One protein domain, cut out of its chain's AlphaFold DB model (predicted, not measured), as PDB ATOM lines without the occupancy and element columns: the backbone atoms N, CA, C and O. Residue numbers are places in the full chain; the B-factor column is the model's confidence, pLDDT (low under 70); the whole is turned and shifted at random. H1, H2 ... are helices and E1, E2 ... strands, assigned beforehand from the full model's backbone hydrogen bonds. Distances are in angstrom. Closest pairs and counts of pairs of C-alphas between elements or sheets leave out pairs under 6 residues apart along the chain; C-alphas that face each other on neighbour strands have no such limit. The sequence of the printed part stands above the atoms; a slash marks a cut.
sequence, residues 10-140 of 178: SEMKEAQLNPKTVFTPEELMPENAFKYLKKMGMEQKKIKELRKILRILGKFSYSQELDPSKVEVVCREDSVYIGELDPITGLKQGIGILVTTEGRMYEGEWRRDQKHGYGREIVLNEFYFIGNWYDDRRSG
ATOM      1  N   SER A  10      -7.169   8.784  18.117       40.41
ATOM      2  CA  SER A  10      -7.957   8.067  19.131       40.41
ATOM      3  C   SER A  10      -8.808   6.932  18.556       40.41
ATOM      4  O   SER A  10      -8.789   5.836  19.109       40.41
ATOM      5  N   GLU A  11      -9.475   7.144  17.422       46.22
ATOM      6  CA  GLU A  11     -10.316   6.127  16.767       46.22
ATOM      7  C   GLU A  11      -9.465   5.001  16.149       46.22
ATOM      8  O   GLU A  11      -9.856   3.833  16.145       46.22
ATOM      9  N   MET A  12      -8.237   5.312  15.713       45.66
ATOM     10  CA  MET A  12      -7.268   4.285  15.295       45.66
ATOM     11  C   MET A  12      -6.780   3.410  16.465       45.66
ATOM     12  O   MET A  12      -6.513   2.220  16.279       45.66
ATOM     13  N   LYS A  13      -6.708   3.972  17.681       41.22
ATOM     14  CA  LYS A  13      -6.325   3.260  18.913       41.22
ATOM     15  C   LYS A  13      -7.398   2.264  19.367       41.22
ATOM     16  O   LYS A  13      -7.047   1.149  19.747       41.22
ATOM     17  N   GLU A  14      -8.681   2.626  19.281       39.53
ATOM     18  CA  GLU A  14      -9.807   1.718  19.579       39.53
ATOM     19  C   GLU A  14      -9.861   0.519  18.627       39.53
ATOM     20  O   GLU A  14     -10.234  -0.586  19.019       39.53
ATOM     21  N   ALA A  15      -9.395   0.693  17.390       42.28
ATOM     22  CA  ALA A  15      -9.330  -0.380  16.408       42.28
ATOM     23  C   ALA A  15      -8.147  -1.362  16.606       42.28
ATOM     24  O   ALA A  15      -7.959  -2.226  15.739       42.28
ATOM     25  N   GLN A  16      -7.372  -1.233  17.701       37.62
ATOM     26  CA  GLN A  16      -6.120  -1.961  17.996       37.62
ATOM     27  C   GLN A  16      -5.075  -1.872  16.873       37.62
ATOM     28  O   GLN A  16      -4.254  -2.769  16.682       37.62
ATOM     29  N   LEU A  17      -5.099  -0.788  16.096       49.88
ATOM     30  CA  LEU A  17      -4.167  -0.569  14.999       49.88
ATOM     31  C   LEU A  17      -3.086   0.384  15.494       49.88
ATOM     32  O   LEU A  17      -3.312   1.571  15.714       49.88
ATOM     33  N   ASN A  18      -1.917  -0.185  15.766       39.59
ATOM     34  CA  ASN A  18      -0.800   0.519  16.368       39.59
ATOM     35  C   ASN A  18      -0.291   1.597  15.380       39.59
ATOM     36  O   ASN A  18       0.167   1.244  14.293       39.59
ATOM     37  N   PRO A  19      -0.302   2.902  15.716       40.28
ATOM     38  CA  PRO A  19       0.190   3.971  14.831       40.28
ATOM     39  C   PRO A  19       1.722   3.953  14.634       40.28
ATOM     40  O   PRO A  19       2.289   4.885  14.081       40.28
ATOM     41  N   LYS A  20       2.393   2.896  15.111       38.75
ATOM     42  CA  LYS A  20       3.825   2.605  14.969       38.75
ATOM     43  C   LYS A  20       4.071   1.306  14.194       38.75
ATOM     44  O   LYS A  20       5.036   0.597  14.468       38.75
ATOM     45  N   THR A  21       3.190   0.944  13.268       47.22
ATOM     46  CA  THR A  21       3.544  -0.102  12.301       47.22
ATOM     47  C   THR A  21       4.525   0.541  11.330       47.22
ATOM     48  O   THR A  21       4.120   1.308  10.463       47.22
ATOM     49  N   VAL A  22       5.823   0.333  11.554       44.28
ATOM     50  CA  VAL A  22       6.842   0.597  10.535       44.28
ATOM     51  C   VAL A  22       6.460  -0.297   9.370       44.28
ATOM     52  O   VAL A  22       6.540  -1.508   9.518       44.28
ATOM     53  N   PHE A  23       5.971   0.273   8.271       51.91
ATOM     54  CA  PHE A  23       5.731  -0.506   7.066       51.91
ATOM     55  C   PHE A  23       7.085  -0.723   6.406       51.91
ATOM     56  O   PHE A  23       7.657   0.189   5.810       51.91
ATOM     57  N   THR A  24       7.620  -1.928   6.543       52.94
ATOM     58  CA  THR A  24       8.690  -2.392   5.660       52.94
ATOM     59  C   THR A  24       8.199  -2.361   4.202       52.94
ATOM     60  O   THR A  24       6.991  -2.453   3.954       52.94
ATOM     61  N   PRO A  25       9.088  -2.234   3.200       48.34
ATOM     62  CA  PRO A  25       8.706  -2.347   1.791       48.34
ATOM     63  C   PRO A  25       7.967  -3.655   1.464       48.34
ATOM     64  O   PRO A  25       7.122  -3.673   0.570       48.34
ATOM     65  N   GLU A  26       8.229  -4.738   2.205       52.62
ATOM     66  CA  GLU A  26       7.476  -5.994   2.110       52.62
ATOM     67  C   GLU A  26       6.036  -5.899   2.647       52.62
ATOM     68  O   GLU A  26       5.182  -6.689   2.248       52.62
ATOM     69  N   GLU A  27       5.742  -4.941   3.524       61.09
ATOM     70  CA  GLU A  27       4.416  -4.714   4.107       61.09
ATOM     71  C   GLU A  27       3.587  -3.682   3.339       61.09
ATOM     72  O   GLU A  27       2.385  -3.550   3.602       61.09
ATOM     73  N   LEU A  28       4.165  -2.966   2.369       71.69
ATOM     74  CA  LEU A  28       3.386  -2.110   1.481       71.69
ATOM     75  C   LEU A  28       2.645  -2.969   0.450       71.69
ATOM     76  O   LEU A  28       3.032  -3.116  -0.705       71.69
ATOM     77  N   MET A  29       1.558  -3.570   0.917       77.88
ATOM     78  CA  MET A  29       0.731  -4.500   0.170       77.88
ATOM     79  C   MET A  29      -0.717  -3.998   0.136       77.88
ATOM     80  O   MET A  29      -1.245  -3.609   1.188       77.88
ATOM     81  N   PRO A  30      -1.415  -4.050  -1.016       82.31
ATOM     82  CA  PRO A  30      -2.839  -3.708  -1.092       82.31
ATOM     83  C   PRO A  30      -3.703  -4.473  -0.074       82.31
ATOM     84  O   PRO A  30      -4.710  -3.968   0.424       82.31
ATOM     85  N   GLU A  31      -3.275  -5.677   0.307       82.50
ATOM     86  CA  GLU A  31      -3.887  -6.520   1.331       82.50
ATOM     87  C   GLU A  31      -4.008  -5.832   2.694       82.50
ATOM     88  O   GLU A  31      -4.978  -6.086   3.421       82.50
ATOM     89  N   ASN A  32      -3.064  -4.954   3.040       83.25
ATOM     90  CA  ASN A  32      -3.121  -4.200   4.285       83.25
ATOM     91  C   ASN A  32      -4.242  -3.158   4.254       83.25
ATOM     92  O   ASN A  32      -4.954  -3.030   5.249       83.25
ATOM     93  N   ALA A  33      -4.511  -2.532   3.104       84.88
ATOM     94  CA  ALA A  33      -5.646  -1.623   2.941       84.88
ATOM     95  C   ALA A  33      -7.000  -2.354   3.054       84.88
ATOM     96  O   ALA A  33      -7.949  -1.823   3.636       84.88
ATOM     97  N   PHE A  34      -7.099  -3.606   2.588       87.25
ATOM     98  CA  PHE A  34      -8.354  -4.376   2.637       87.25
ATOM     99  C   PHE A  34      -8.867  -4.635   4.060       87.25
ATOM    100  O   PHE A  34     -10.079  -4.763   4.255       87.25
ATOM    101  N   LYS A  35      -7.977  -4.694   5.062       85.56
ATOM    102  CA  LYS A  35      -8.366  -4.833   6.479       85.56
ATOM    103  C   LYS A  35      -9.201  -3.635   6.945       85.56
ATOM    104  O   LYS A  35     -10.213  -3.825   7.618       85.56
ATOM    105  N   TYR A  36      -8.798  -2.427   6.554       84.31
ATOM    106  CA  TYR A  36      -9.498  -1.181   6.870       84.31
ATOM    107  C   TYR A  36     -10.790  -1.054   6.061       84.31
ATOM    108  O   TYR A  36     -11.854  -0.838   6.634       84.31
ATOM    109  N   LEU A  37     -10.730  -1.309   4.751       86.06
ATOM    110  CA  LEU A  37     -11.898  -1.211   3.872       86.06
ATOM    111  C   LEU A  37     -13.029  -2.162   4.278       86.06
ATOM    112  O   LEU A  37     -14.199  -1.797   4.193       86.06
ATOM    113  N   LYS A  38     -12.700  -3.364   4.773       88.44
ATOM    114  CA  LYS A  38     -13.702  -4.293   5.311       88.44
ATOM    115  C   LYS A  38     -14.440  -3.697   6.517       88.44
ATOM    116  O   LYS A  38     -15.650  -3.869   6.620       88.44
ATOM    117  N   LYS A  39     -13.735  -2.992   7.412       86.56
ATOM    118  CA  LYS A  39     -14.350  -2.284   8.552       86.56
ATOM    119  C   LYS A  39     -15.201  -1.093   8.095       86.56
ATOM    120  O   LYS A  39     -16.193  -0.787   8.738       86.56
ATOM    121  N   MET A  40     -14.851  -0.478   6.966       86.12
ATOM    122  CA  MET A  40     -15.591   0.627   6.340       86.12
ATOM    123  C   MET A  40     -16.792   0.172   5.490       86.12
ATOM    124  O   MET A  40     -17.401   0.987   4.808       86.12
ATOM    125  N   GLY A  41     -17.139  -1.120   5.495       88.12
ATOM    126  CA  GLY A  41     -18.309  -1.633   4.775       88.12
ATOM    127  C   GLY A  41     -18.069  -1.992   3.305       88.12
ATOM    128  O   GLY A  41     -19.031  -2.236   2.580       88.12
ATOM    129  N   MET A  42     -16.815  -2.080   2.845       92.00
ATOM    130  CA  MET A  42     -16.525  -2.587   1.501       92.00
ATOM    131  C   MET A  42     -17.033  -4.025   1.339       92.00
ATOM    132  O   MET A  42     -16.702  -4.919   2.125       92.00
ATOM    133  N   GLU A  43     -17.790  -4.268   0.270       94.62
ATOM    134  CA  GLU A  43     -18.360  -5.580  -0.020       94.62
ATOM    135  C   GLU A  43     -17.282  -6.668  -0.167       94.62
ATOM    136  O   GLU A  43     -16.319  -6.546  -0.932       94.62
ATOM    137  N   GLN A  44     -17.498  -7.813   0.489       92.88
ATOM    138  CA  GLN A  44     -16.572  -8.951   0.456       92.88
ATOM    139  C   GLN A  44     -16.315  -9.476  -0.971       92.88
ATOM    140  O   GLN A  44     -15.223  -9.983  -1.252       92.88
ATOM    141  N   LYS A  45     -17.296  -9.331  -1.878       95.12
ATOM    142  CA  LYS A  45     -17.168  -9.661  -3.306       95.12
ATOM    143  C   LYS A  45     -16.131  -8.770  -3.997       95.12
ATOM    144  O   LYS A  45     -15.258  -9.308  -4.671       95.12
ATOM    145  N   LYS A  46     -16.156  -7.447  -3.766       95.12
ATOM    146  CA  LYS A  46     -15.178  -6.496  -4.334       95.12
ATOM    147  C   LYS A  46     -13.749  -6.841  -3.888       95.12
ATOM    148  O   LYS A  46     -12.850  -6.930  -4.719       95.12
ATOM    149  N   ILE A  47     -13.557  -7.153  -2.602       93.56
ATOM    150  CA  ILE A  47     -12.254  -7.593  -2.060       93.56
ATOM    151  C   ILE A  47     -11.769  -8.883  -2.744       93.56
ATOM    152  O   ILE A  47     -10.590  -9.017  -3.075       93.56
ATOM    153  N   LYS A  48     -12.669  -9.854  -2.960       94.75
ATOM    154  CA  LYS A  48     -12.330 -11.124  -3.621       94.75
ATOM    155  C   LYS A  48     -11.902 -10.909  -5.074       94.75
ATOM    156  O   LYS A  48     -10.935 -11.538  -5.498       94.75
ATOM    157  N   GLU A  49     -12.582 -10.034  -5.812       95.06
ATOM    158  CA  GLU A  49     -12.214  -9.719  -7.199       95.06
ATOM    159  C   GLU A  49     -10.879  -8.969  -7.286       95.06
ATOM    160  O   GLU A  49     -10.019  -9.374  -8.068       95.06
ATOM    161  N   LEU A  50     -10.627  -7.974  -6.421       94.75
ATOM    162  CA  LEU A  50      -9.327  -7.285  -6.385       94.75
ATOM    163  C   LEU A  50      -8.173  -8.262  -6.140       94.75
ATOM    164  O   LEU A  50      -7.170  -8.213  -6.847       94.75
ATOM    165  N   ARG A  51      -8.330  -9.210  -5.207       94.38
ATOM    166  CA  ARG A  51      -7.317 -10.249  -4.948       94.38
ATOM    167  C   ARG A  51      -7.030 -11.126  -6.163       94.38
ATOM    168  O   ARG A  51      -5.882 -11.500  -6.382       94.38
ATOM    169  N   LYS A  52      -8.052 -11.477  -6.951       94.56
ATOM    170  CA  LYS A  52      -7.846 -12.257  -8.180       94.56
ATOM    171  C   LYS A  52      -7.014 -11.471  -9.188       94.56
ATOM    172  O   LYS A  52      -6.079 -12.038  -9.742       94.56
ATOM    173  N   ILE A  53      -7.331 -10.188  -9.385       94.44
ATOM    174  CA  ILE A  53      -6.595  -9.315 -10.308       94.44
ATOM    175  C   ILE A  53      -5.152  -9.146  -9.823       94.44
ATOM    176  O   ILE A  53      -4.227  -9.392 -10.586       94.44
ATOM    177  N   LEU A  54      -4.941  -8.833  -8.543       93.88
ATOM    178  CA  LEU A  54      -3.605  -8.715  -7.948       93.88
ATOM    179  C   LEU A  54      -2.771  -9.992  -8.113       93.88
ATOM    180  O   LEU A  54      -1.592  -9.912  -8.439       93.88
ATOM    181  N   ARG A  55      -3.386 -11.172  -7.970       93.94
ATOM    182  CA  ARG A  55      -2.711 -12.457  -8.203       93.94
ATOM    183  C   ARG A  55      -2.288 -12.651  -9.661       93.94
ATOM    184  O   ARG A  55      -1.244 -13.243  -9.897       93.94
ATOM    185  N   ILE A  56      -3.086 -12.176 -10.619       92.81
ATOM    186  CA  ILE A  56      -2.740 -12.206 -12.051       92.81
ATOM    187  C   ILE A  56      -1.598 -11.224 -12.342       92.81
ATOM    188  O   ILE A  56      -0.687 -11.552 -13.093       92.81
ATOM    189  N   LEU A  57      -1.642 -10.032 -11.742       92.56
ATOM    190  CA  LEU A  57      -0.649  -8.980 -11.966       92.56
ATOM    191  C   LEU A  57       0.678  -9.218 -11.236       92.56
ATOM    192  O   LEU A  57       1.692  -8.656 -11.636       92.56
ATOM    193  N   GLY A  58       0.678 -10.016 -10.169       92.12
ATOM    194  CA  GLY A  58       1.864 -10.295  -9.367       92.12
ATOM    195  C   GLY A  58       2.361  -9.091  -8.561       92.12
ATOM    196  O   GLY A  58       1.655  -8.090  -8.367       92.12
ATOM    197  N   LYS A  59       3.597  -9.207  -8.061       89.75
ATOM    198  CA  LYS A  59       4.279  -8.143  -7.316       89.75
ATOM    199  C   LYS A  59       4.514  -6.941  -8.232       89.75
ATOM    200  O   LYS A  59       4.953  -7.107  -9.367       89.75
ATOM    201  N   PHE A  60       4.227  -5.744  -7.732       90.50
ATOM    202  CA  PHE A  60       4.535  -4.518  -8.453       90.50
ATOM    203  C   PHE A  60       5.998  -4.115  -8.234       90.50
ATOM    204  O   PHE A  60       6.530  -4.245  -7.131       90.50
ATOM    205  N   SER A  61       6.643  -3.639  -9.296       88.75
ATOM    206  CA  SER A  61       8.008  -3.117  -9.258       88.75
ATOM    207  C   SER A  61       7.957  -1.600  -9.365       88.75
ATOM    208  O   SER A  61       7.562  -1.063 -10.399       88.75
ATOM    209  N   TYR A  62       8.343  -0.919  -8.290       87.94
ATOM    210  CA  TYR A  62       8.451   0.536  -8.257       87.94
ATOM    211  C   TYR A  62       9.722   1.004  -8.972       87.94
ATOM    212  O   TYR A  62      10.716   0.279  -9.012       87.94
ATOM    213  N   SER A  63       9.693   2.218  -9.532       86.25
ATOM    214  CA  SER A  63      10.870   2.817 -10.181       86.25
ATOM    215  C   SER A  63      11.825   3.509  -9.195       86.25
ATOM    216  O   SER A  63      12.959   3.821  -9.551       86.25
ATOM    217  N   GLN A  64      11.374   3.714  -7.955       87.62
ATOM    218  CA  GLN A  64      12.127   4.316  -6.859       87.62
ATOM    219  C   GLN A  64      12.071   3.434  -5.602       87.62
ATOM    220  O   GLN A  64      11.301   2.474  -5.540       87.62
ATOM    221  N   GLU A  65      12.887   3.758  -4.604       88.12
ATOM    222  CA  GLU A  65      12.863   3.103  -3.294       88.12
ATOM    223  C   GLU A  65      11.811   3.745  -2.379       88.12
ATOM    224  O   GLU A  65      11.551   4.946  -2.457       88.12
ATOM    225  N   LEU A  66      11.201   2.929  -1.520       86.94
ATOM    226  CA  LEU A  66      10.272   3.381  -0.485       86.94
ATOM    227  C   LEU A  66      11.076   3.914   0.701       86.94
ATOM    228  O   LEU A  66      11.941   3.196   1.197       86.94
ATOM    229  N   ASP A  67      10.754   5.108   1.198       88.25
ATOM    230  CA  ASP A  67      11.268   5.614   2.475       88.25
ATOM    231  C   ASP A  67      10.306   5.241   3.620       88.25
ATOM    232  O   ASP A  67       9.276   5.904   3.797       88.25
ATOM    233  N   PRO A  68      10.613   4.217   4.446       84.06
ATOM    234  CA  PRO A  68       9.698   3.745   5.485       84.06
ATOM    235  C   PRO A  68       9.391   4.802   6.550       84.06
ATOM    236  O   PRO A  68       8.372   4.708   7.230       84.06
ATOM    237  N   SER A  69      10.256   5.814   6.708       85.25
ATOM    238  CA  SER A  69      10.067   6.882   7.697       85.25
ATOM    239  C   SER A  69       8.957   7.867   7.321       85.25
ATOM    240  O   SER A  69       8.457   8.579   8.193       85.25
ATOM    241  N   LYS A  70       8.556   7.889   6.044       88.50
ATOM    242  CA  LYS A  70       7.514   8.771   5.502       88.50
ATOM    243  C   LYS A  70       6.185   8.063   5.269       88.50
ATOM    244  O   LYS A  70       5.224   8.713   4.862       88.50
ATOM    245  N   VAL A  71       6.125   6.745   5.472       88.50
ATOM    246  CA  VAL A  71       4.919   5.961   5.203       88.50
ATOM    247  C   VAL A  71       3.882   6.187   6.292       88.50
ATOM    248  O   VAL A  71       4.111   5.902   7.466       88.50
ATOM    249  N   GLU A  72       2.700   6.623   5.877       86.38
ATOM    250  CA  GLU A  72       1.543   6.795   6.742       86.38
ATOM    251  C   GLU A  72       0.316   6.063   6.190       86.38
ATOM    252  O   GLU A  72       0.189   5.799   4.990       86.38
ATOM    253  N   VAL A  73      -0.621   5.750   7.089       86.62
ATOM    254  CA  VAL A  73      -1.948   5.234   6.738       86.62
ATOM    255  C   VAL A  73      -2.960   6.359   6.893       86.62
ATOM    256  O   VAL A  73      -3.188   6.853   7.997       86.62
ATOM    257  N   VAL A  74      -3.606   6.732   5.794       88.00
ATOM    258  CA  VAL A  74      -4.651   7.757   5.765       88.00
ATOM    259  C   VAL A  74      -5.973   7.111   5.385       88.00
ATOM    260  O   VAL A  74      -6.175   6.701   4.243       88.00
ATOM    261  N   CYS A  75      -6.900   7.066   6.337       86.00
ATOM    262  CA  CYS A  75      -8.274   6.632   6.110       86.00
ATOM    263  C   CYS A  75      -9.178   7.856   5.904       86.00
ATOM    264  O   CYS A  75      -9.158   8.795   6.702       86.00
ATOM    265  N   ARG A  76      -9.977   7.840   4.839       89.00
ATOM    266  CA  ARG A  76     -11.077   8.780   4.569       89.00
ATOM    267  C   ARG A  76     -12.402   8.018   4.585       89.00
ATOM    268  O   ARG A  76     -12.394   6.809   4.756       89.00
ATOM    269  N   GLU A  77     -13.528   8.705   4.401       88.06
ATOM    270  CA  GLU A  77     -14.869   8.089   4.437       88.06
ATOM    271  C   GLU A  77     -15.014   6.895   3.476       88.06
ATOM    272  O   GLU A  77     -15.632   5.893   3.819       88.06
ATOM    273  N   ASP A  78     -14.403   6.977   2.293       91.81
ATOM    274  CA  ASP A  78     -14.579   6.017   1.202       91.81
ATOM    275  C   ASP A  78     -13.272   5.368   0.727       91.81
ATOM    276  O   ASP A  78     -13.289   4.590  -0.229       91.81
ATOM    277  N   SER A  79     -12.135   5.690   1.343       93.06
ATOM    278  CA  SER A  79     -10.825   5.314   0.818       93.06
ATOM    279  C   SER A  79      -9.753   5.164   1.887       93.06
ATOM    280  O   SER A  79      -9.791   5.785   2.947       93.06
ATOM    281  N   VAL A  80      -8.771   4.322   1.584       92.88
ATOM    282  CA  VAL A  80      -7.600   4.052   2.418       92.88
ATOM    283  C   VAL A  80      -6.366   4.256   1.557       92.88
ATOM    284  O   VAL A  80      -6.234   3.649   0.494       92.88
ATOM    285  N   TYR A  81      -5.474   5.120   2.018       93.50
ATOM    286  CA  TYR A  81      -4.149   5.320   1.456       93.50
ATOM    287  C   TYR A  81      -3.100   4.769   2.416       93.50
ATOM    288  O   TYR A  81      -3.185   5.013   3.616       93.50
ATOM    289  N   ILE A  82      -2.125   4.044   1.885       92.06
ATOM    290  CA  ILE A  82      -0.935   3.594   2.603       92.06
ATOM    291  C   ILE A  82       0.248   3.972   1.725       92.06
ATOM    292  O   ILE A  82       0.332   3.498   0.594       92.06
ATOM    293  N   GLY A  83       1.128   4.841   2.199       93.19
ATOM    294  CA  GLY A  83       2.261   5.291   1.398       93.19
ATOM    295  C   GLY A  83       2.937   6.516   1.972       93.19
ATOM    296  O   GLY A  83       2.551   7.018   3.027       93.19
ATOM    297  N   GLU A  84       3.943   6.992   1.259       94.00
ATOM    298  CA  GLU A  84       4.726   8.154   1.645       94.00
ATOM    299  C   GLU A  84       3.873   9.440   1.625       94.00
ATOM    300  O   GLU A  84       3.044   9.663   0.729       94.00
ATOM    301  N   LEU A  85       4.059  10.287   2.639       93.31
ATOM    302  CA  LEU A  85       3.515  11.643   2.705       93.31
ATOM    303  C   LEU A  85       4.648  12.662   2.833       93.31
ATOM    304  O   LEU A  85       5.679  12.416   3.461       93.31
ATOM    305  N   ASP A  86       4.441  13.840   2.255       93.44
ATOM    306  CA  ASP A  86       5.299  14.989   2.509       93.44
ATOM    307  C   ASP A  86       5.080  15.483   3.958       93.44
ATOM    308  O   ASP A  86       3.950  15.829   4.317       93.44
ATOM    309  N   PRO A  87       6.125  15.548   4.804       87.94
ATOM    310  CA  PRO A  87       5.974  15.822   6.237       87.94
ATOM    311  C   PRO A  87       5.560  17.267   6.553       87.94
ATOM    312  O   PRO A  87       5.175  17.559   7.684       87.94
ATOM    313  N   ILE A  88       5.661  18.183   5.584       91.31
ATOM    314  CA  ILE A  88       5.326  19.600   5.762       91.31
ATOM    315  C   ILE A  88       3.889  19.858   5.302       91.31
ATOM    316  O   ILE A  88       3.118  20.529   5.983       91.31
ATOM    317  N   THR A  89       3.533  19.342   4.128       94.19
ATOM    318  CA  THR A  89       2.256  19.616   3.459       94.19
ATOM    319  C   THR A  89       1.194  18.551   3.725       94.19
ATOM    320  O   THR A  89       0.006  18.832   3.575       94.19
ATOM    321  N   GLY A  90       1.599  17.335   4.105       91.31
ATOM    322  CA  GLY A  90       0.717  16.178   4.271       91.31
ATOM    323  C   GLY A  90       0.179  15.604   2.954       91.31
ATOM    324  O   GLY A  90      -0.733  14.777   2.981       91.31
ATOM    325  N   LEU A  91       0.697  16.053   1.805       95.19
ATOM    326  CA  LEU A  91       0.289  15.563   0.487       95.19
ATOM    327  C   LEU A  91       0.957  14.219   0.182       95.19
ATOM    328  O   LEU A  91       2.099  13.984   0.581       95.19
ATOM    329  N   LYS A  92       0.279  13.360  -0.589       96.62
ATOM    330  CA  LYS A  92       0.869  12.116  -1.104       96.62
ATOM    331  C   LYS A  92       2.075  12.445  -1.969       96.62
ATOM    332  O   LYS A  92       2.006  13.298  -2.863       96.62
ATOM    333  N   GLN A  93       3.155  11.732  -1.719       96.94
ATOM    334  CA  GLN A  93       4.439  11.896  -2.381       96.94
ATOM    335  C   GLN A  93       5.093  10.516  -2.461       96.94
ATOM    336  O   GLN A  93       4.745   9.658  -1.669       96.94
ATOM    337  N   GLY A  94       6.015  10.283  -3.391       96.06
ATOM    338  CA  GLY A  94       6.768   9.028  -3.445       96.06
ATOM    339  C   GLY A  94       5.880   7.813  -3.709       96.06
ATOM    340  O   GLY A  94       4.951   7.892  -4.505       96.06
ATOM    341  N   ILE A  95       6.150   6.675  -3.084       95.38
ATOM    342  CA  ILE A  95       5.401   5.441  -3.317       95.38
ATOM    343  C   ILE A  95       4.153   5.374  -2.434       95.38
ATOM    344  O   ILE A  95       4.200   5.612  -1.226       95.38
ATOM    345  N   GLY A  96       3.035   4.937  -3.015       95.12
ATOM    346  CA  GLY A  96       1.837   4.666  -2.235       95.12
ATOM    347  C   GLY A  96       0.760   3.863  -2.947       95.12
ATOM    348  O   GLY A  96       0.693   3.771  -4.177       95.12
ATOM    349  N   ILE A  97      -0.132   3.317  -2.129       96.00
ATOM    350  CA  ILE A  97      -1.300   2.534  -2.512       96.00
ATOM    351  C   ILE A  97      -2.545   3.279  -2.039       96.00
ATOM    352  O   ILE A  97      -2.694   3.557  -0.853       96.00
ATOM    353  N   LEU A  98      -3.463   3.571  -2.952       96.69
ATOM    354  CA  LEU A  98      -4.791   4.098  -2.657       96.69
ATOM    355  C   LEU A  98      -5.835   3.065  -3.064       96.69
ATOM    356  O   LEU A  98      -5.848   2.628  -4.212       96.69
ATOM    357  N   VAL A  99      -6.752   2.731  -2.163       96.38
ATOM    358  CA  VAL A  99      -7.888   1.852  -2.456       96.38
ATOM    359  C   VAL A  99      -9.178   2.515  -2.003       96.38
ATOM    360  O   VAL A  99      -9.251   3.035  -0.892       96.38
ATOM    361  N   THR A 100     -10.205   2.483  -2.844       95.50
ATOM    362  CA  THR A 100     -11.543   2.972  -2.510       95.50
ATOM    363  C   THR A 100     -12.492   1.815  -2.203       95.50
ATOM    364  O   THR A 100     -12.343   0.702  -2.715       95.50
ATOM    365  N   THR A 101     -13.514   2.081  -1.394       93.94
ATOM    366  CA  THR A 101     -14.629   1.160  -1.102       93.94
ATOM    367  C   THR A 101     -15.422   0.795  -2.363       93.94
ATOM    368  O   THR A 101     -16.001  -0.292  -2.450       93.94
ATOM    369  N   GLU A 102     -15.360   1.643  -3.394       94.69
ATOM    370  CA  GLU A 102     -15.914   1.366  -4.720       94.69
ATOM    371  C   GLU A 102     -15.111   0.355  -5.545       94.69
ATOM    372  O   GLU A 102     -15.580  -0.111  -6.580       94.69
ATOM    373  N   GLY A 103     -13.926  -0.045  -5.082       94.31
ATOM    374  CA  GLY A 103     -13.085  -1.001  -5.795       94.31
ATOM    375  C   GLY A 103     -12.228  -0.365  -6.885       94.31
ATOM    376  O   GLY A 103     -11.859  -1.037  -7.848       94.31
ATOM    377  N   ARG A 104     -11.891   0.921  -6.740       97.00
ATOM    378  CA  ARG A 104     -10.767   1.516  -7.471       97.00
ATOM    379  C   ARG A 104      -9.504   1.349  -6.640       97.00
ATOM    380  O   ARG A 104      -9.526   1.555  -5.429       97.00
ATOM    381  N   MET A 105      -8.411   0.990  -7.289       97.56
ATOM    382  CA  MET A 105      -7.098   0.871  -6.671       97.56
ATOM    383  C   MET A 105      -6.067   1.576  -7.540       97.56
ATOM    384  O   MET A 105      -6.089   1.439  -8.761       97.56
ATOM    385  N   TYR A 106      -5.142   2.283  -6.911       98.06
ATOM    386  CA  TYR A 106      -3.912   2.743  -7.533       98.06
ATOM    387  C   TYR A 106      -2.728   2.335  -6.665       98.06
ATOM    388  O   TYR A 106      -2.780   2.485  -5.448       98.06
ATOM    389  N   GLU A 107      -1.672   1.840  -7.292       97.06
ATOM    390  CA  GLU A 107      -0.402   1.489  -6.663       97.06
ATOM    391  C   GLU A 107       0.717   1.989  -7.569       97.06
ATOM    392  O   GLU A 107       0.798   1.596  -8.733       97.06
ATOM    393  N   GLY A 108       1.550   2.885  -7.056       96.56
ATOM    394  CA  GLY A 108       2.579   3.530  -7.857       96.56
ATOM    395  C   GLY A 108       3.135   4.770  -7.185       96.56
ATOM    396  O   GLY A 108       3.041   4.923  -5.965       96.56
ATOM    397  N   GLU A 109       3.713   5.638  -8.002       97.12
ATOM    398  CA  GLU A 109       4.321   6.878  -7.546       97.12
ATOM    399  C   GLU A 109       3.314   8.038  -7.469       97.12
ATOM    400  O   GLU A 109       2.335   8.142  -8.213       97.12
ATOM    401  N   TRP A 110       3.585   8.951  -6.550       97.94
ATOM    402  CA  TRP A 110       2.776  10.106  -6.220       97.94
ATOM    403  C   TRP A 110       3.650  11.349  -6.181       97.94
ATOM    404  O   TRP A 110       4.802  11.336  -5.738       97.94
ATOM    405  N   ARG A 111       3.076  12.467  -6.608       97.62
ATOM    406  CA  ARG A 111       3.704  13.777  -6.492       97.62
ATOM    407  C   ARG A 111       2.636  14.808  -6.191       97.62
ATOM    408  O   ARG A 111       1.782  15.055  -7.038       97.62
ATOM    409  N   ARG A 112       2.709  15.432  -5.014       96.94
ATOM    410  CA  ARG A 112       1.764  16.477  -4.578       96.94
ATOM    411  C   ARG A 112       0.300  16.057  -4.770       96.94
ATOM    412  O   ARG A 112      -0.456  16.741  -5.457       96.94
ATOM    413  N   ASP A 113      -0.076  14.925  -4.174       97.25
ATOM    414  CA  ASP A 113      -1.427  14.333  -4.227       97.25
ATOM    415  C   ASP A 113      -1.883  13.765  -5.584       97.25
ATOM    416  O   ASP A 113      -2.989  13.231  -5.671       97.25
ATOM    417  N   GLN A 114      -1.035  13.792  -6.613       98.19
ATOM    418  CA  GLN A 114      -1.367  13.307  -7.955       98.19
ATOM    419  C   GLN A 114      -0.581  12.041  -8.299       98.19
ATOM    420  O   GLN A 114       0.598  11.929  -7.953       98.19
ATOM    421  N   LYS A 115      -1.204  11.115  -9.037       97.81
ATOM    422  CA  LYS A 115      -0.518   9.957  -9.629       97.81
ATOM    423  C   LYS A 115       0.574  10.454 -10.566       97.81
ATOM    424  O   LYS A 115       0.324  11.292 -11.444       97.81
ATOM    425  N   HIS A 116       1.772   9.922 -10.400       97.44
ATOM    426  CA  HIS A 116       2.949  10.322 -11.153       97.44
ATOM    427  C   HIS A 116       3.831   9.105 -11.448       97.44
ATOM    428  O   HIS A 116       3.556   8.021 -10.950       97.44
ATOM    429  N   GLY A 117       4.854   9.265 -12.290       96.19
ATOM    430  CA  GLY A 117       5.867   8.230 -12.510       96.19
ATOM    431  C   GLY A 117       5.276   6.924 -13.038       96.19
ATOM    432  O   GLY A 117       4.382   6.944 -13.884       96.19
ATOM    433  N   TYR A 118       5.766   5.783 -12.564       96.94
ATOM    434  CA  TYR A 118       5.252   4.472 -12.947       96.94
ATOM    435  C   TYR A 118       4.211   3.966 -11.939       96.94
ATOM    436  O   TYR A 118       4.377   4.066 -10.723       96.94
ATOM    437  N   GLY A 119       3.111   3.401 -12.439       97.19
ATOM    438  CA  GLY A 119       2.023   2.944 -11.576       97.19
ATOM    439  C   GLY A 119       1.034   2.017 -12.265       97.19
ATOM    440  O   GLY A 119       0.884   2.028 -13.495       97.19
ATOM    441  N   ARG A 120       0.301   1.252 -11.454       97.25
ATOM    442  CA  ARG A 120      -0.847   0.458 -11.886       97.25
ATOM    443  C   ARG A 120      -2.155   0.943 -11.271       97.25
ATOM    444  O   ARG A 120      -2.237   1.230 -10.082       97.25
ATOM    445  N   GLU A 121      -3.195   1.002 -12.092       98.19
ATOM    446  CA  GLU A 121      -4.567   1.304 -11.688       98.19
ATOM    447  C   GLU A 121      -5.455   0.089 -11.954       98.19
ATOM    448  O   GLU A 121      -5.342  -0.547 -12.998       98.19
ATOM    449  N   ILE A 122      -6.359  -0.210 -11.027       98.06
ATOM    450  CA  ILE A 122      -7.421  -1.198 -11.198       98.06
ATOM    451  C   ILE A 122      -8.748  -0.488 -10.967       98.06
ATOM    452  O   ILE A 122      -8.948   0.157  -9.939       98.06
ATOM    453  N   VAL A 123      -9.670  -0.649 -11.905       97.62
ATOM    454  CA  VAL A 123     -11.070  -0.264 -11.762       97.62
ATOM    455  C   VAL A 123     -11.885  -1.538 -11.929       97.62
ATOM    456  O   VAL A 123     -11.961  -2.094 -13.026       97.62
ATOM    457  N   LEU A 124     -12.422  -2.052 -10.816       95.69
ATOM    458  CA  LEU A 124     -13.135  -3.330 -10.807       95.69
ATOM    459  C   LEU A 124     -14.191  -3.405 -11.915       95.69
ATOM    460  O   LEU A 124     -14.970  -2.480 -12.105       95.69
ATOM    461  N   ASN A 125     -14.232  -4.549 -12.600       93.06
ATOM    462  CA  ASN A 125     -15.142  -4.857 -13.711       93.06
ATOM    463  C   ASN A 125     -15.002  -3.964 -14.960       93.06
ATOM    464  O   ASN A 125     -15.671  -4.230 -15.955       93.06
ATOM    465  N   GLU A 126     -14.125  -2.960 -14.945       96.38
ATOM    466  CA  GLU A 126     -13.875  -2.086 -16.091       96.38
ATOM    467  C   GLU A 126     -12.534  -2.432 -16.750       96.38
ATOM    468  O   GLU A 126     -12.503  -2.949 -17.867       96.38
ATOM    469  N   PHE A 127     -11.419  -2.165 -16.065       97.25
ATOM    470  CA  PHE A 127     -10.077  -2.361 -16.608       97.25
ATOM    471  C   PHE A 127      -9.001  -2.370 -15.518       97.25
ATOM    472  O   PHE A 127      -9.209  -1.912 -14.395       97.25
ATOM    473  N   TYR A 128      -7.801  -2.805 -15.887       97.50
ATOM    474  CA  TYR A 128      -6.575  -2.407 -15.206       97.50
ATOM    475  C   TYR A 128      -5.583  -1.794 -16.194       97.50
ATOM    476  O   TYR A 128      -5.574  -2.118 -17.381       97.50
ATOM    477  N   PHE A 129      -4.759  -0.877 -15.711       97.62
ATOM    478  CA  PHE A 129      -3.741  -0.178 -16.482       97.62
ATOM    479  C   PHE A 129      -2.402  -0.271 -15.767       97.62
ATOM    480  O   PHE A 129      -2.356  -0.112 -14.555       97.62
ATOM    481  N   ILE A 130      -1.326  -0.489 -16.516       97.62
ATOM    482  CA  ILE A 130       0.051  -0.457 -16.023       97.62
ATOM    483  C   ILE A 130       0.856   0.420 -16.978       97.62
ATOM    484  O   ILE A 130       0.884   0.153 -18.182       97.62
ATOM    485  N   GLY A 131       1.498   1.466 -16.472       96.31
ATOM    486  CA  GLY A 131       2.261   2.379 -17.315       96.31
ATOM    487  C   GLY A 131       2.662   3.656 -16.599       96.31
ATOM    488  O   GLY A 131       2.617   3.733 -15.371       96.31
ATOM    489  N   ASN A 132       3.050   4.656 -17.387       95.94
ATOM    490  CA  ASN A 132       3.474   5.937 -16.843       95.94
ATOM    491  C   ASN A 132       2.282   6.866 -16.569       95.94
ATOM    492  O   ASN A 132       1.221   6.791 -17.197       95.94
ATOM    493  N   TRP A 133       2.490   7.774 -15.629       96.31
ATOM    494  CA  TRP A 133       1.537   8.744 -15.126       96.31
ATOM    495  C   TRP A 133       2.200  10.115 -15.041       96.31
ATOM    496  O   TRP A 133       3.372  10.251 -14.694       96.31
ATOM    497  N   TYR A 134       1.435  11.148 -15.365       96.25
ATOM    498  CA  TYR A 134       1.835  12.535 -15.213       96.25
ATOM    499  C   TYR A 134       0.615  13.337 -14.776       96.25
ATOM    500  O   TYR A 134      -0.327  13.505 -15.551       96.25
ATOM    501  N   ASP A 135       0.643  13.806 -13.532       95.75
ATOM    502  CA  ASP A 135      -0.363  14.683 -12.932       95.75
ATOM    503  C   ASP A 135      -1.790  14.112 -13.102       95.75
ATOM    504  O   ASP A 135      -2.655  14.694 -13.764       95.75
ATOM    505  N   ASP A 136      -1.995  12.899 -12.565       96.56
ATOM    506  CA  ASP A 136      -3.228  12.086 -12.631       96.56
ATOM    507  C   ASP A 136      -3.636  11.567 -14.016       96.56
ATOM    508  O   ASP A 136      -4.659  10.887 -14.165       96.56
ATOM    509  N   ARG A 137      -2.827  11.817 -15.046       95.25
ATOM    510  CA  ARG A 137      -3.107  11.365 -16.413       95.25
ATOM    511  C   ARG A 137      -2.158  10.253 -16.814       95.25
ATOM    512  O   ARG A 137      -0.951  10.359 -16.622       95.25
ATOM    513  N   ARG A 138      -2.700   9.215 -17.448       94.75
ATOM    514  CA  ARG A 138      -1.893   8.190 -18.123       94.75
ATOM    515  C   ARG A 138      -1.031   8.877 -19.178       94.75
ATOM    516  O   ARG A 138      -1.542   9.658 -19.984       94.75
ATOM    517  N   SER A 139       0.259   8.594 -19.141       93.88
ATOM    518  CA  SER A 139       1.279   9.223 -19.968       93.88
ATOM    519  C   SER A 139       2.248   8.162 -20.498       93.88
ATOM    520  O   SER A 139       2.274   7.041 -19.994       93.88
ATOM    521  N   GLY A 140       3.055   8.502 -21.503       91.44
ATOM    522  CA  GLY A 140       4.130   7.652 -22.017       91.44
ATOM    523  C   GLY A 140       3.681   6.238 -22.390       91.44
ATOM    524  O   GLY A 140       2.564   6.018 -22.848       91.44
TER     525      GLY A 140
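AT A GLANCE: This is residues 10 to 140 of the 178 residues of the protein "Hypothetical protein" of Euplotes harpa (UniProt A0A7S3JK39). The domain is a wide, twisted wall of seven strands, laid side by side in chain order, with two helices, H2 and H3, covering one face and no named helix on the other. H2 is over the part of the wall near E2, H3 over the part near E5; the short H1 lies beyond the E1 edge, residues 15 to 29 lead back from it to H2 on the covered face, and the short E7 makes the opposite edge. The printed part has 131 residues, with three named helices and then seven named strands along it, in the order H1 H2 H3 E1 E2 E3 E4 E5 E6 E7; the sheet runs E1 E2 E3 E4 E5 E6 E7, antiparallel throughout, and the class is mixed, helices and strands. The whole is compact, with a radius of gyration of the C-alphas of 14.1 A and spans of 44 by 37 by 25 A.

HOW THE PARTS SIT: The strands E1, residues 71 to 75, E2, residues 79 to 85, E3, residues 92 to 100, E4, residues 104 to 111, E5, residues 114 to 123, E6, residues 127 to 134, and E7, residues 137 to 140, form a meander, each strand the antiparallel neighbour of the one before, and each such pair is a hairpin. E1 and E7 are the edge strands. N 74 and O 81 are 2.8 A apart between E1 and E2, N 82 and O 97 2.8 A between E2 and E3, N 98 and O 106 2.8 A between E3 and E4, N 107 and O 120 2.9 A between E4 and E5, N 121 and O 129 2.8 A between E5 and E6, and N 139 and O 132 2.8 A between E6 and E7, each within hydrogen-bond range. E3 bends by 116 degrees at residue 95, E4 by 79 degrees at residue 108, E5 by 123 degrees at residue 117 and E6 by 77 degrees at residue 131. H2, residues 30 to 39, is on the sheet at a height of 8.5 A, over E2 and only just over E3, where 3 of its C-alphas fall. On the local plane it stands at 40 degrees to E2, slantwise to the strands, and its closest C-alphas with E2 are those of Ala 33 and Val 80, 6.0 A apart. H3, residues 44 to 57, is on the same face, at a height of 10.2 A, over E4 and E5 and at 52 degrees to E5 on the local plane, again slantwise. Its closest C-alphas with E5 are those of Leu 50 and Ile 122, 8.0 A apart. H2 and H3 are close but not clearly touching, with the C-alphas of Phe 34 and Ile 47 closest at 6.9 A, and run opposite ways at a shallow tilt of 3 degrees; these helices on one face of the sheet make two layers. H1, residues 10 to 14, is not on the sheet and is apart from H2 and H3. In H1 and H3 every O i to N i+4 pair is within hydrogen-bond range; in H2 3 of 6 are.

IN THESE COORDINATES: E5, the longest strand by residues, measures 17.1 A from first to last C-alpha, E4 19.0 A and E6 19.1 A. H3 measures 20.2 A and H2 15.1 A. H1 begins at C-alpha 10, (-7.957, 8.067, 19.131). H3 begins at C-alpha 44, (-16.572, -8.951, 0.456). E7 ends at C-alpha 140, (4.130, 7.652, -22.017).

THE WHOLE: The two C-alphas farthest apart are those of Glu 14 and Gly 140, 44.3 A. The printed part has no cut. The links H1 to H2, residues 15 to 29, and H3 to E1, residues 58 to 70, are long. The mean pLDDT of the printed part is 86.1, and residues 10 to 27 are under 70.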